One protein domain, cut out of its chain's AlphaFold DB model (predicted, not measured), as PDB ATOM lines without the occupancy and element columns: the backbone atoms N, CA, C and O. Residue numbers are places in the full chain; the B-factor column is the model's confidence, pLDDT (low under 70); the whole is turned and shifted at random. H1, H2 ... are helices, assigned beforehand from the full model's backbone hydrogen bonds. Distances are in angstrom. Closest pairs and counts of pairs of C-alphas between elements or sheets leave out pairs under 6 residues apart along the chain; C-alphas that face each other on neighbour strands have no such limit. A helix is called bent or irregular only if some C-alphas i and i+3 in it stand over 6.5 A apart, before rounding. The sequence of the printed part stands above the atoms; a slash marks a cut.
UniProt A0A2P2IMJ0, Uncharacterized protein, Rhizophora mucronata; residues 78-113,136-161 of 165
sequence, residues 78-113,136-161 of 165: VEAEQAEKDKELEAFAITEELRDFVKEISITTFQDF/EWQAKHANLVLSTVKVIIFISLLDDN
ATOM      1  N   VAL A  78      -3.675  19.364 -46.699       53.50
ATOM      2  CA  VAL A  78      -4.171  20.727 -46.415       53.50
ATOM      3  C   VAL A  78      -3.181  21.626 -45.646       53.50
ATOM      4  O   VAL A  78      -3.331  22.844 -45.625       53.50
ATOM      5  N   GLU A  79      -2.122  21.060 -45.069       50.16
ATOM      6  CA  GLU A  79      -1.083  21.772 -44.313       50.16
ATOM      7  C   GLU A  79      -0.040  22.484 -45.197       50.16
ATOM      8  O   GLU A  79       0.549  23.480 -44.776       50.16
ATOM      9  N   ALA A  80       0.189  22.023 -46.435       55.22
ATOM     10  CA  ALA A  80       1.206  22.615 -47.311       55.22
ATOM     11  C   ALA A  80       0.756  23.953 -47.926       55.22
ATOM     12  O   ALA A  80       1.564  24.869 -48.077       55.22
ATOM     13  N   GLU A  81      -0.536  24.094 -48.236       54.28
ATOM     14  CA  GLU A  81      -1.099  25.327 -48.804       54.28
ATOM     15  C   GLU A  81      -1.246  26.443 -47.763       54.28
ATOM     16  O   GLU A  81      -1.148  27.624 -48.101       54.28
ATOM     17  N   GLN A  82      -1.473  26.087 -46.497       56.66
ATOM     18  CA  GLN A  82      -1.588  27.061 -45.413       56.66
ATOM     19  C   GLN A  82      -0.222  27.682 -45.091       56.66
ATOM     20  O   GLN A  82      -0.108  28.901 -45.005       56.66
ATOM     21  N   ALA A  83       0.834  26.863 -45.064       61.53
ATOM     22  CA  ALA A  83       2.200  27.331 -44.844       61.53
ATOM     23  C   ALA A  83       2.716  28.266 -45.954       61.53
ATOM     24  O   ALA A  83       3.583  29.101 -45.698       61.53
ATOM     25  N   GLU A  84       2.227  28.140 -47.194       64.81
ATOM     26  CA  GLU A  84       2.540  29.110 -48.252       64.81
ATOM     27  C   GLU A  84       1.766  30.417 -48.091       64.81
ATOM     28  O   GLU A  84       2.361  31.488 -48.226       64.81
ATOM     29  N   LYS A  85       0.479  30.348 -47.725       67.12
ATOM     30  CA  LYS A  85      -0.318  31.544 -47.424       67.12
ATOM     31  C   LYS A  85       0.286  32.322 -46.260       67.12
ATOM     32  O   LYS A  85       0.448  33.529 -46.375       67.12
ATOM     33  N   ASP A  86       0.707  31.652 -45.191       67.69
ATOM     34  CA  ASP A  86       1.321  32.315 -44.037       67.69
ATOM     35  C   ASP A  86       2.634  33.024 -44.405       67.69
ATOM     36  O   ASP A  86       2.846  34.165 -43.995       67.69
ATOM     37  N   LYS A  87       3.464  32.418 -45.264       74.06
ATOM     38  CA  LYS A  87       4.680  33.061 -45.798       74.06
ATOM     39  C   LYS A  87       4.371  34.277 -46.666       74.06
ATOM     40  O   LYS A  87       5.109  35.260 -46.632       74.06
ATOM     41  N   GLU A  88       3.308  34.219 -47.466       77.94
ATOM     42  CA  GLU A  88       2.884  35.356 -48.283       77.94
ATOM     43  C   GLU A  88       2.358  36.496 -47.401       77.94
ATOM     44  O   GLU A  88       2.733  37.651 -47.596       77.94
ATOM     45  N   LEU A  89       1.570  36.186 -46.371       79.44
ATOM     46  CA  LEU A  89       1.087  37.164 -45.393       79.44
ATOM     47  C   LEU A  89       2.238  37.812 -44.615       79.44
ATOM     48  O   LEU A  89       2.258  39.034 -44.458       79.44
ATOM     49  N   GLU A  90       3.234  37.025 -44.210       77.81
ATOM     50  CA  GLU A  90       4.449  37.521 -43.561       77.81
ATOM     51  C   GLU A  90       5.264  38.436 -44.495       77.81
ATOM     52  O   GLU A  90       5.757  39.480 -44.063       77.81
ATOM     53  N   ALA A  91       5.311  38.138 -45.800       80.50
ATOM     54  CA  ALA A  91       5.942  39.003 -46.801       80.50
ATOM     55  C   ALA A  91       5.243  40.369 -46.956       80.50
ATOM     56  O   ALA A  91       5.892  41.359 -47.305       80.50
ATOM     57  N   PHE A  92       3.940  40.451 -46.665       79.44
ATOM     58  CA  PHE A  92       3.188  41.710 -46.596       79.44
ATOM     59  C   PHE A  92       3.189  42.350 -45.199       79.44
ATOM     60  O   PHE A  92       2.451  43.315 -44.987       79.44
ATOM     61  N   ALA A  93       4.018  41.852 -44.272       83.00
ATOM     62  CA  ALA A  93       4.071  42.259 -42.866       83.00
ATOM     63  C   ALA A  93       2.730  42.085 -42.120       83.00
ATOM     64  O   ALA A  93       2.437  42.809 -41.169       83.00
ATOM     65  N   ILE A  94       1.908  41.120 -42.545       84.31
ATOM     66  CA  ILE A  94       0.642  40.754 -41.899       84.31
ATOM     67  C   ILE A  94       0.928  39.652 -40.880       84.31
ATOM     68  O   ILE A  94       0.679  38.467 -41.113       84.31
ATOM     69  N   THR A  95       1.502  40.065 -39.753       86.62
ATOM     70  CA  THR A  95       1.811  39.195 -38.612       86.62
ATOM     71  C   THR A  95       0.544  38.790 -37.856       86.62
ATOM     72  O   THR A  95      -0.506  39.421 -37.993       86.62
ATOM     73  N   GLU A  96       0.634  37.745 -37.029       81.00
ATOM     74  CA  GLU A  96      -0.454  37.359 -36.115       81.00
ATOM     75  C   GLU A  96      -0.884  38.508 -35.200       81.00
ATOM     76  O   GLU A  96      -2.073  38.790 -35.108       81.00
ATOM     77  N   GLU A  97       0.077  39.248 -34.643       82.94
ATOM     78  CA  GLU A  97      -0.170  40.415 -33.787       82.94
ATOM     79  C   GLU A  97      -1.024  41.487 -34.482       82.94
ATOM     80  O   GLU A  97      -1.983  41.993 -33.898       82.94
ATOM     81  N   LEU A  98      -0.736  41.801 -35.754       85.69
ATOM     82  CA  LEU A  98      -1.541  42.754 -36.523       85.69
ATOM     83  C   LEU A  98      -2.964  42.229 -36.742       85.69
ATOM     84  O   LEU A  98      -3.924  42.996 -36.678       85.69
ATOM     85  N   ARG A  99      -3.113  40.927 -37.010       83.56
ATOM     86  CA  ARG A  99      -4.429  40.306 -37.213       83.56
ATOM     87  C   ARG A  99      -5.263  40.360 -35.941       83.56
ATOM     88  O   ARG A  99      -6.449  40.665 -36.028       83.56
ATOM     89  N   ASP A 100      -4.662  40.092 -34.790       83.31
ATOM     90  CA  ASP A 100      -5.360  40.121 -33.507       83.31
ATOM     91  C   ASP A 100      -5.720  41.550 -33.094       83.31
ATOM     92  O   ASP A 100      -6.878  41.810 -32.771       83.31
ATOM     93  N   PHE A 101      -4.813  42.510 -33.281       82.81
ATOM     94  CA  PHE A 101      -5.109  43.930 -33.082       82.81
ATOM     95  C   PHE A 101      -6.274  44.419 -33.960       82.81
ATOM     96  O   PHE A 101      -7.171  45.116 -33.494       82.81
ATOM     97  N   VAL A 102      -6.307  44.033 -35.241       84.06
ATOM     98  CA  VAL A 102      -7.390  44.435 -36.155       84.06
ATOM     99  C   VAL A 102      -8.721  43.757 -35.805       84.06
ATOM    100  O   VAL A 102      -9.770  44.361 -36.028       84.06
ATOM    101  N   LYS A 103      -8.718  42.546 -35.227       80.50
ATOM    102  CA  LYS A 103      -9.940  41.900 -34.702       80.50
ATOM    103  C   LYS A 103     -10.517  42.638 -33.494       80.50
ATOM    104  O   LYS A 103     -11.732  42.640 -33.319       80.50
ATOM    105  N   GLU A 104      -9.665  43.244 -32.670       81.19
ATOM    106  CA  GLU A 104     -10.091  44.033 -31.510       81.19
ATOM    107  C   GLU A 104     -10.745  45.366 -31.910       81.19
ATOM    108  O   GLU A 104     -11.540  45.921 -31.146       81.19
ATOM    109  N   ILE A 105     -10.468  45.868 -33.123       80.88
ATOM    110  CA  ILE A 105     -11.132  47.061 -33.656       80.88
ATOM    111  C   ILE A 105     -12.618  46.752 -33.854       80.88
ATOM    112  O   ILE A 105     -13.032  46.032 -34.762       80.88
ATOM    113  N   SER A 106     -13.438  47.358 -33.003       73.69
ATOM    114  CA  SER A 106     -14.890  47.221 -33.002       73.69
ATOM    115  C   SER A 106     -15.545  48.565 -33.308       73.69
ATOM    116  O   SER A 106     -14.949  49.628 -33.146       73.69
ATOM    117  N   ILE A 107     -16.802  48.543 -33.758       67.88
ATOM    118  CA  ILE A 107     -17.564  49.770 -34.063       67.88
ATOM    119  C   ILE A 107     -17.623  50.707 -32.842       67.88
ATOM    120  O   ILE A 107     -17.645  51.926 -33.000       67.88
ATOM    121  N   THR A 108     -17.587  50.159 -31.626       68.56
ATOM    122  CA  THR A 108     -17.560  50.927 -30.374       68.56
ATOM    123  C   THR A 108     -16.297  51.771 -30.210       68.56
ATOM    124  O   THR A 108     -16.387  52.851 -29.642       68.56
ATOM    125  N   THR A 109     -15.155  51.367 -30.781       73.00
ATOM    126  CA  THR A 109     -13.916  52.172 -30.790       73.00
ATOM    127  C   THR A 109     -14.098  53.516 -31.510       73.00
ATOM    128  O   THR A 109     -13.387  54.474 -31.226       73.00
ATOM    129  N   PHE A 110     -15.067  53.612 -32.423       68.62
ATOM    130  CA  PHE A 110     -15.365  54.835 -33.170       68.62
ATOM    131  C   PHE A 110     -16.478  55.683 -32.535       68.62
ATOM    132  O   PHE A 110     -16.726  56.786 -33.011       68.62
ATOM    133  N   GLN A 111     -17.144  55.202 -31.478       66.12
ATOM    134  CA  GLN A 111     -18.227  55.946 -30.817       66.12
ATOM    135  C   GLN A 111     -17.710  57.096 -29.946       66.12
ATOM    136  O   GLN A 111     -18.366  58.129 -29.855       66.12
ATOM    137  N   ASP A 112     -16.515  56.952 -29.370       66.25
ATOM    138  CA  ASP A 112     -15.856  58.004 -28.583       66.25
ATOM    139  C   ASP A 112     -15.159  59.056 -29.456       66.25
ATOM    140  O   ASP A 112     -14.531  59.986 -28.942       66.25
ATOM    141  N   PHE A 113     -15.251  58.925 -30.783       62.12
ATOM    142  CA  PHE A 113     -14.738  59.925 -31.702       62.12
ATOM    143  C   PHE A 113     -15.868  60.903 -32.034       62.12
ATOM    144  O   PHE A 113     -16.770  60.542 -32.793       62.12
ATOM    145  N   GLU A 136      -1.593  52.353 -54.112       79.69
ATOM    146  CA  GLU A 136      -1.886  50.983 -54.571       79.69
ATOM    147  C   GLU A 136      -1.430  49.927 -53.554       79.69
ATOM    148  O   GLU A 136      -2.119  48.938 -53.303       79.69
ATOM    149  N   TRP A 137      -0.293  50.184 -52.902       82.19
ATOM    150  CA  TRP A 137       0.228  49.342 -51.836       82.19
ATOM    151  C   TRP A 137      -0.644  49.372 -50.575       82.19
ATOM    152  O   TRP A 137      -0.965  48.312 -50.049       82.19
ATOM    153  N   GLN A 138      -1.088  50.548 -50.118       81.56
ATOM    154  CA  GLN A 138      -1.993  50.659 -48.966       81.56
ATOM    155  C   GLN A 138      -3.338  49.981 -49.232       81.56
ATOM    156  O   GLN A 138      -3.835  49.263 -48.369       81.56
ATOM    157  N   ALA A 139      -3.909  50.163 -50.424       80.69
ATOM    158  CA  ALA A 139      -5.155  49.510 -50.813       80.69
ATOM    159  C   ALA A 139      -4.997  47.980 -50.842       80.69
ATOM    160  O   ALA A 139      -5.830  47.260 -50.288       80.69
ATOM    161  N   LYS A 140      -3.901  47.478 -51.431       82.12
ATOM    162  CA  LYS A 140      -3.590  46.043 -51.479       82.12
ATOM    163  C   LYS A 140      -3.367  45.461 -50.083       82.12
ATOM    164  O   LYS A 140      -3.923  44.413 -49.769       82.12
ATOM    165  N   HIS A 141      -2.586  46.142 -49.249       83.75
ATOM    166  CA  HIS A 141      -2.299  45.715 -47.883       83.75
ATOM    167  C   HIS A 141      -3.572  45.701 -47.025       83.75
ATOM    168  O   HIS A 141      -3.866  44.689 -46.398       83.75
ATOM    169  N   ALA A 142      -4.387  46.759 -47.070       84.00
ATOM    170  CA  ALA A 142      -5.658  46.816 -46.346       84.00
ATOM    171  C   ALA A 142      -6.625  45.707 -46.787       84.00
ATOM    172  O   ALA A 142      -7.242  45.059 -45.946       84.00
ATOM    173  N   ASN A 143      -6.734  45.441 -48.094       83.06
ATOM    174  CA  ASN A 143      -7.569  44.352 -48.598       83.06
ATOM    175  C   ASN A 143      -7.092  42.985 -48.080       83.06
ATOM    176  O   ASN A 143      -7.903  42.176 -47.636       83.06
ATOM    177  N   LEU A 144      -5.777  42.755 -48.063       83.62
ATOM    178  CA  LEU A 144      -5.184  41.507 -47.588       83.62
ATOM    179  C   LEU A 144      -5.368  41.313 -46.069       83.62
ATOM    180  O   LEU A 144      -5.753  40.230 -45.628       83.62
ATOM    181  N   VAL A 145      -5.186  42.370 -45.273       84.94
ATOM    182  CA  VAL A 145      -5.457  42.367 -43.821       84.94
ATOM    183  C   VAL A 145      -6.937  42.087 -43.543       84.94
ATOM    184  O   VAL A 145      -7.272  41.227 -42.733       84.94
ATOM    185  N   LEU A 146      -7.851  42.752 -44.251       82.12
ATOM    186  CA  LEU A 146      -9.287  42.540 -44.059       82.12
ATOM    187  C   LEU A 146      -9.732  41.146 -44.519       82.12
ATOM    188  O   LEU A 146     -10.558  40.530 -43.851       82.12
ATOM    189  N   SER A 147      -9.185  40.635 -45.625       79.75
ATOM    190  CA  SER A 147      -9.485  39.291 -46.133       79.75
ATOM    191  C   SER A 147      -9.035  38.212 -45.147       79.75
ATOM    192  O   SER A 147      -9.813  37.326 -44.805       79.75
ATOM    193  N   THR A 148      -7.824  38.328 -44.596       75.25
ATOM    194  CA  THR A 148      -7.308  37.366 -43.607       75.25
ATOM    195  C   THR A 148      -8.101  37.362 -42.310       75.25
ATOM    196  O   THR A 148      -8.473  36.295 -41.829       75.25
ATOM    197  N   VAL A 149      -8.432  38.533 -41.765       71.62
ATOM    198  CA  VAL A 149      -9.229  38.633 -40.533       71.62
ATOM    199  C   VAL A 149     -10.638  38.053 -40.730       71.62
ATOM    200  O   VAL A 149     -11.136  37.335 -39.862       71.62
ATOM    201  N   LYS A 150     -11.267  38.286 -41.890       63.06
ATOM    202  CA  LYS A 150     -12.604  37.755 -42.217       63.06
ATOM    203  C   LYS A 150     -12.592  36.244 -42.485       63.06
ATOM    204  O   LYS A 150     -13.533  35.561 -42.090       63.06
ATOM    205  N   VAL A 151     -11.529  35.722 -43.105       52.66
ATOM    206  CA  VAL A 151     -11.321  34.276 -43.314       52.66
ATOM    207  C   VAL A 151     -11.085  33.555 -41.981       52.66
ATOM    208  O   VAL A 151     -11.650  32.485 -41.790       52.66
ATOM    209  N   ILE A 152     -10.362  34.152 -41.024       53.91
ATOM    210  CA  ILE A 152     -10.182  33.557 -39.686       53.91
ATOM    211  C   ILE A 152     -11.514  33.492 -38.926       53.91
ATOM    212  O   ILE A 152     -11.819  32.452 -38.360       53.91
ATOM    213  N   ILE A 153     -12.346  34.541 -38.970       53.75
ATOM    214  CA  ILE A 153     -13.685  34.500 -38.344       53.75
ATOM    215  C   ILE A 153     -14.545  33.381 -38.955       53.75
ATOM    216  O   ILE A 153     -15.271  32.702 -38.234       53.75
ATOM    217  N   PHE A 154     -14.456  33.161 -40.270       48.75
ATOM    218  CA  PHE A 154     -15.205  32.098 -40.942       48.75
ATOM    219  C   PHE A 154     -14.685  30.690 -40.603       48.75
ATOM    220  O   PHE A 154     -15.486  29.774 -40.451       48.75
ATOM    221  N   ILE A 155     -13.367  30.515 -40.449       50.38
ATOM    222  CA  ILE A 155     -12.761  29.237 -40.040       50.38
ATOM    223  C   ILE A 155     -13.068  28.941 -38.564       50.38
ATOM    224  O   ILE A 155     -13.493  27.834 -38.253       50.38
ATOM    225  N   SER A 156     -12.969  29.930 -37.671       47.88
ATOM    226  CA  SER A 156     -13.331  29.760 -36.255       47.88
ATOM    227  C   SER A 156     -14.818  29.445 -36.044       47.88
ATOM    228  O   SER A 156     -15.155  28.774 -35.081       47.88
ATOM    229  N   LEU A 157     -15.708  29.865 -36.952       49.03
ATOM    230  CA  LEU A 157     -17.129  29.489 -36.927       49.03
ATOM    231  C   LEU A 157     -17.409  28.059 -37.426       49.03
ATOM    232  O   LEU A 157     -18.530  27.581 -37.258       49.03
ATOM    233  N   LEU A 158     -16.438  27.386 -38.055       49.12
ATOM    234  CA  LEU A 158     -16.583  26.000 -38.512       49.12
ATOM    235  C   LEU A 158     -16.124  24.968 -37.468       49.12
ATOM    236  O   LEU A 158     -16.558  23.820 -37.543       49.12
ATOM    237  N   ASP A 159     -15.291  25.369 -36.500       50.25
ATOM    238  CA  ASP A 159     -14.847  24.510 -35.391       50.25
ATOM    239  C   ASP A 159     -15.869  24.432 -34.234       50.25
ATOM    240  O   ASP A 159     -15.810  23.515 -33.415       50.25
ATOM    241  N   ASP A 160     -16.874  25.314 -34.200       46.88
ATOM    242  CA  ASP A 160     -17.990  25.281 -33.239       46.88
ATOM    243  C   ASP A 160     -19.190  24.448 -33.753       46.88
ATOM    244  O   ASP A 160     -20.342  24.885 -33.729       46.88
ATOM    245  N   ASN A 161     -18.949  23.213 -34.208       43.81
ATOM    246  CA  ASN A 161     -20.012  22.204 -34.321       43.81
ATOM    247  C   ASN A 161     -19.688  20.956 -33.486       43.81
ATOM    248  O   ASN A 161     -19.199  19.956 -34.020       43.81
TER     249      ASN A 161
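What this domain is: This is residues 78 to 113 and 136 to 161 of the 165 residues of an uncharacterized protein of Rhizophora mucronata (UniProt A0A2P2IMJ0). One long helix, H4, is crossed near the middle of its length by the short helix H2, and the stretch from H1 through H2 to H3 spreads out to either side of it as a loose cross. H1 slants away from H4 on one side, its first residues 78 to 84 sticking out, while residues 104 to 113, with the tiny H3, stick out on the other side. The printed part has 62 residues with four named helices, in the order H1, H2, H3, H4 along the chain, and no named strand; the class is all helix. The whole is loose, with a radius of gyration of the C-alphas of 13.6 A, and flat, spanning 43 by 38 by 18 A.

How they stand to each other: The longest helix is H4, residues 136 to 156. H2, residues 96 to 104, touches it, and the closest C-alphas, those of Arg 99 and Val 149, are 6.1 A apart. H4 touches H2 with residues 145 to 149 alone. The lines of H2 and H4 are about perpendicular, at 78 degrees. H1, residues 78 to 91, is close to H4 but not clearly touching, with the C-alphas of Leu 89 and Leu 144 the closest at 7.9 A. H1 and H4 run opposite ways at a shallow tilt of 34 degrees, only just short of steep. H3, residues 107 to 110, touches no helix, and H1 and H2 are apart. Every O i to N i+4 pair is within hydrogen-bond range in H2 and H4, and 9 of 10 are in H1; H3 is too short for such a pair, but its one O i to N i+3 pair is within range.

Where its parts are: H4 is 30.3 A long, from C-alpha 136 at (-1.886, 50.983, -54.571) to C-alpha 156 at (-13.331, 29.760, -36.255). H1 is 20.9 A long and begins with C-alpha 78 at (-4.171, 20.727, -46.415). H1 is neither bent nor irregular, but only just: C-alphas 78 and 81 are 6.0 A apart. H2 measures 12.6 A and H3 5.6 A from first to last C-alpha.

The domain as a whole: The two C-alphas farthest apart, those of Ala 80 and Asp 112, are 43.5 A apart. Residues 154 to 161, of which 154 to 156 belong to H4, also stand free. Without the stretches that stand free, the body has 37 residues and spans 25 by 18 by 15 A. Residues 114 to 135 are not printed, and C-alphas 113 and 136 are 27.7 A apart across this cut. The links from H1 to H2 and from H2 to H3 are tight. The mean pLDDT of the printed part is 70.5, and it is under 70 in residues 78 to 86, 107 to 108, 110 to 113 and 150 to 161.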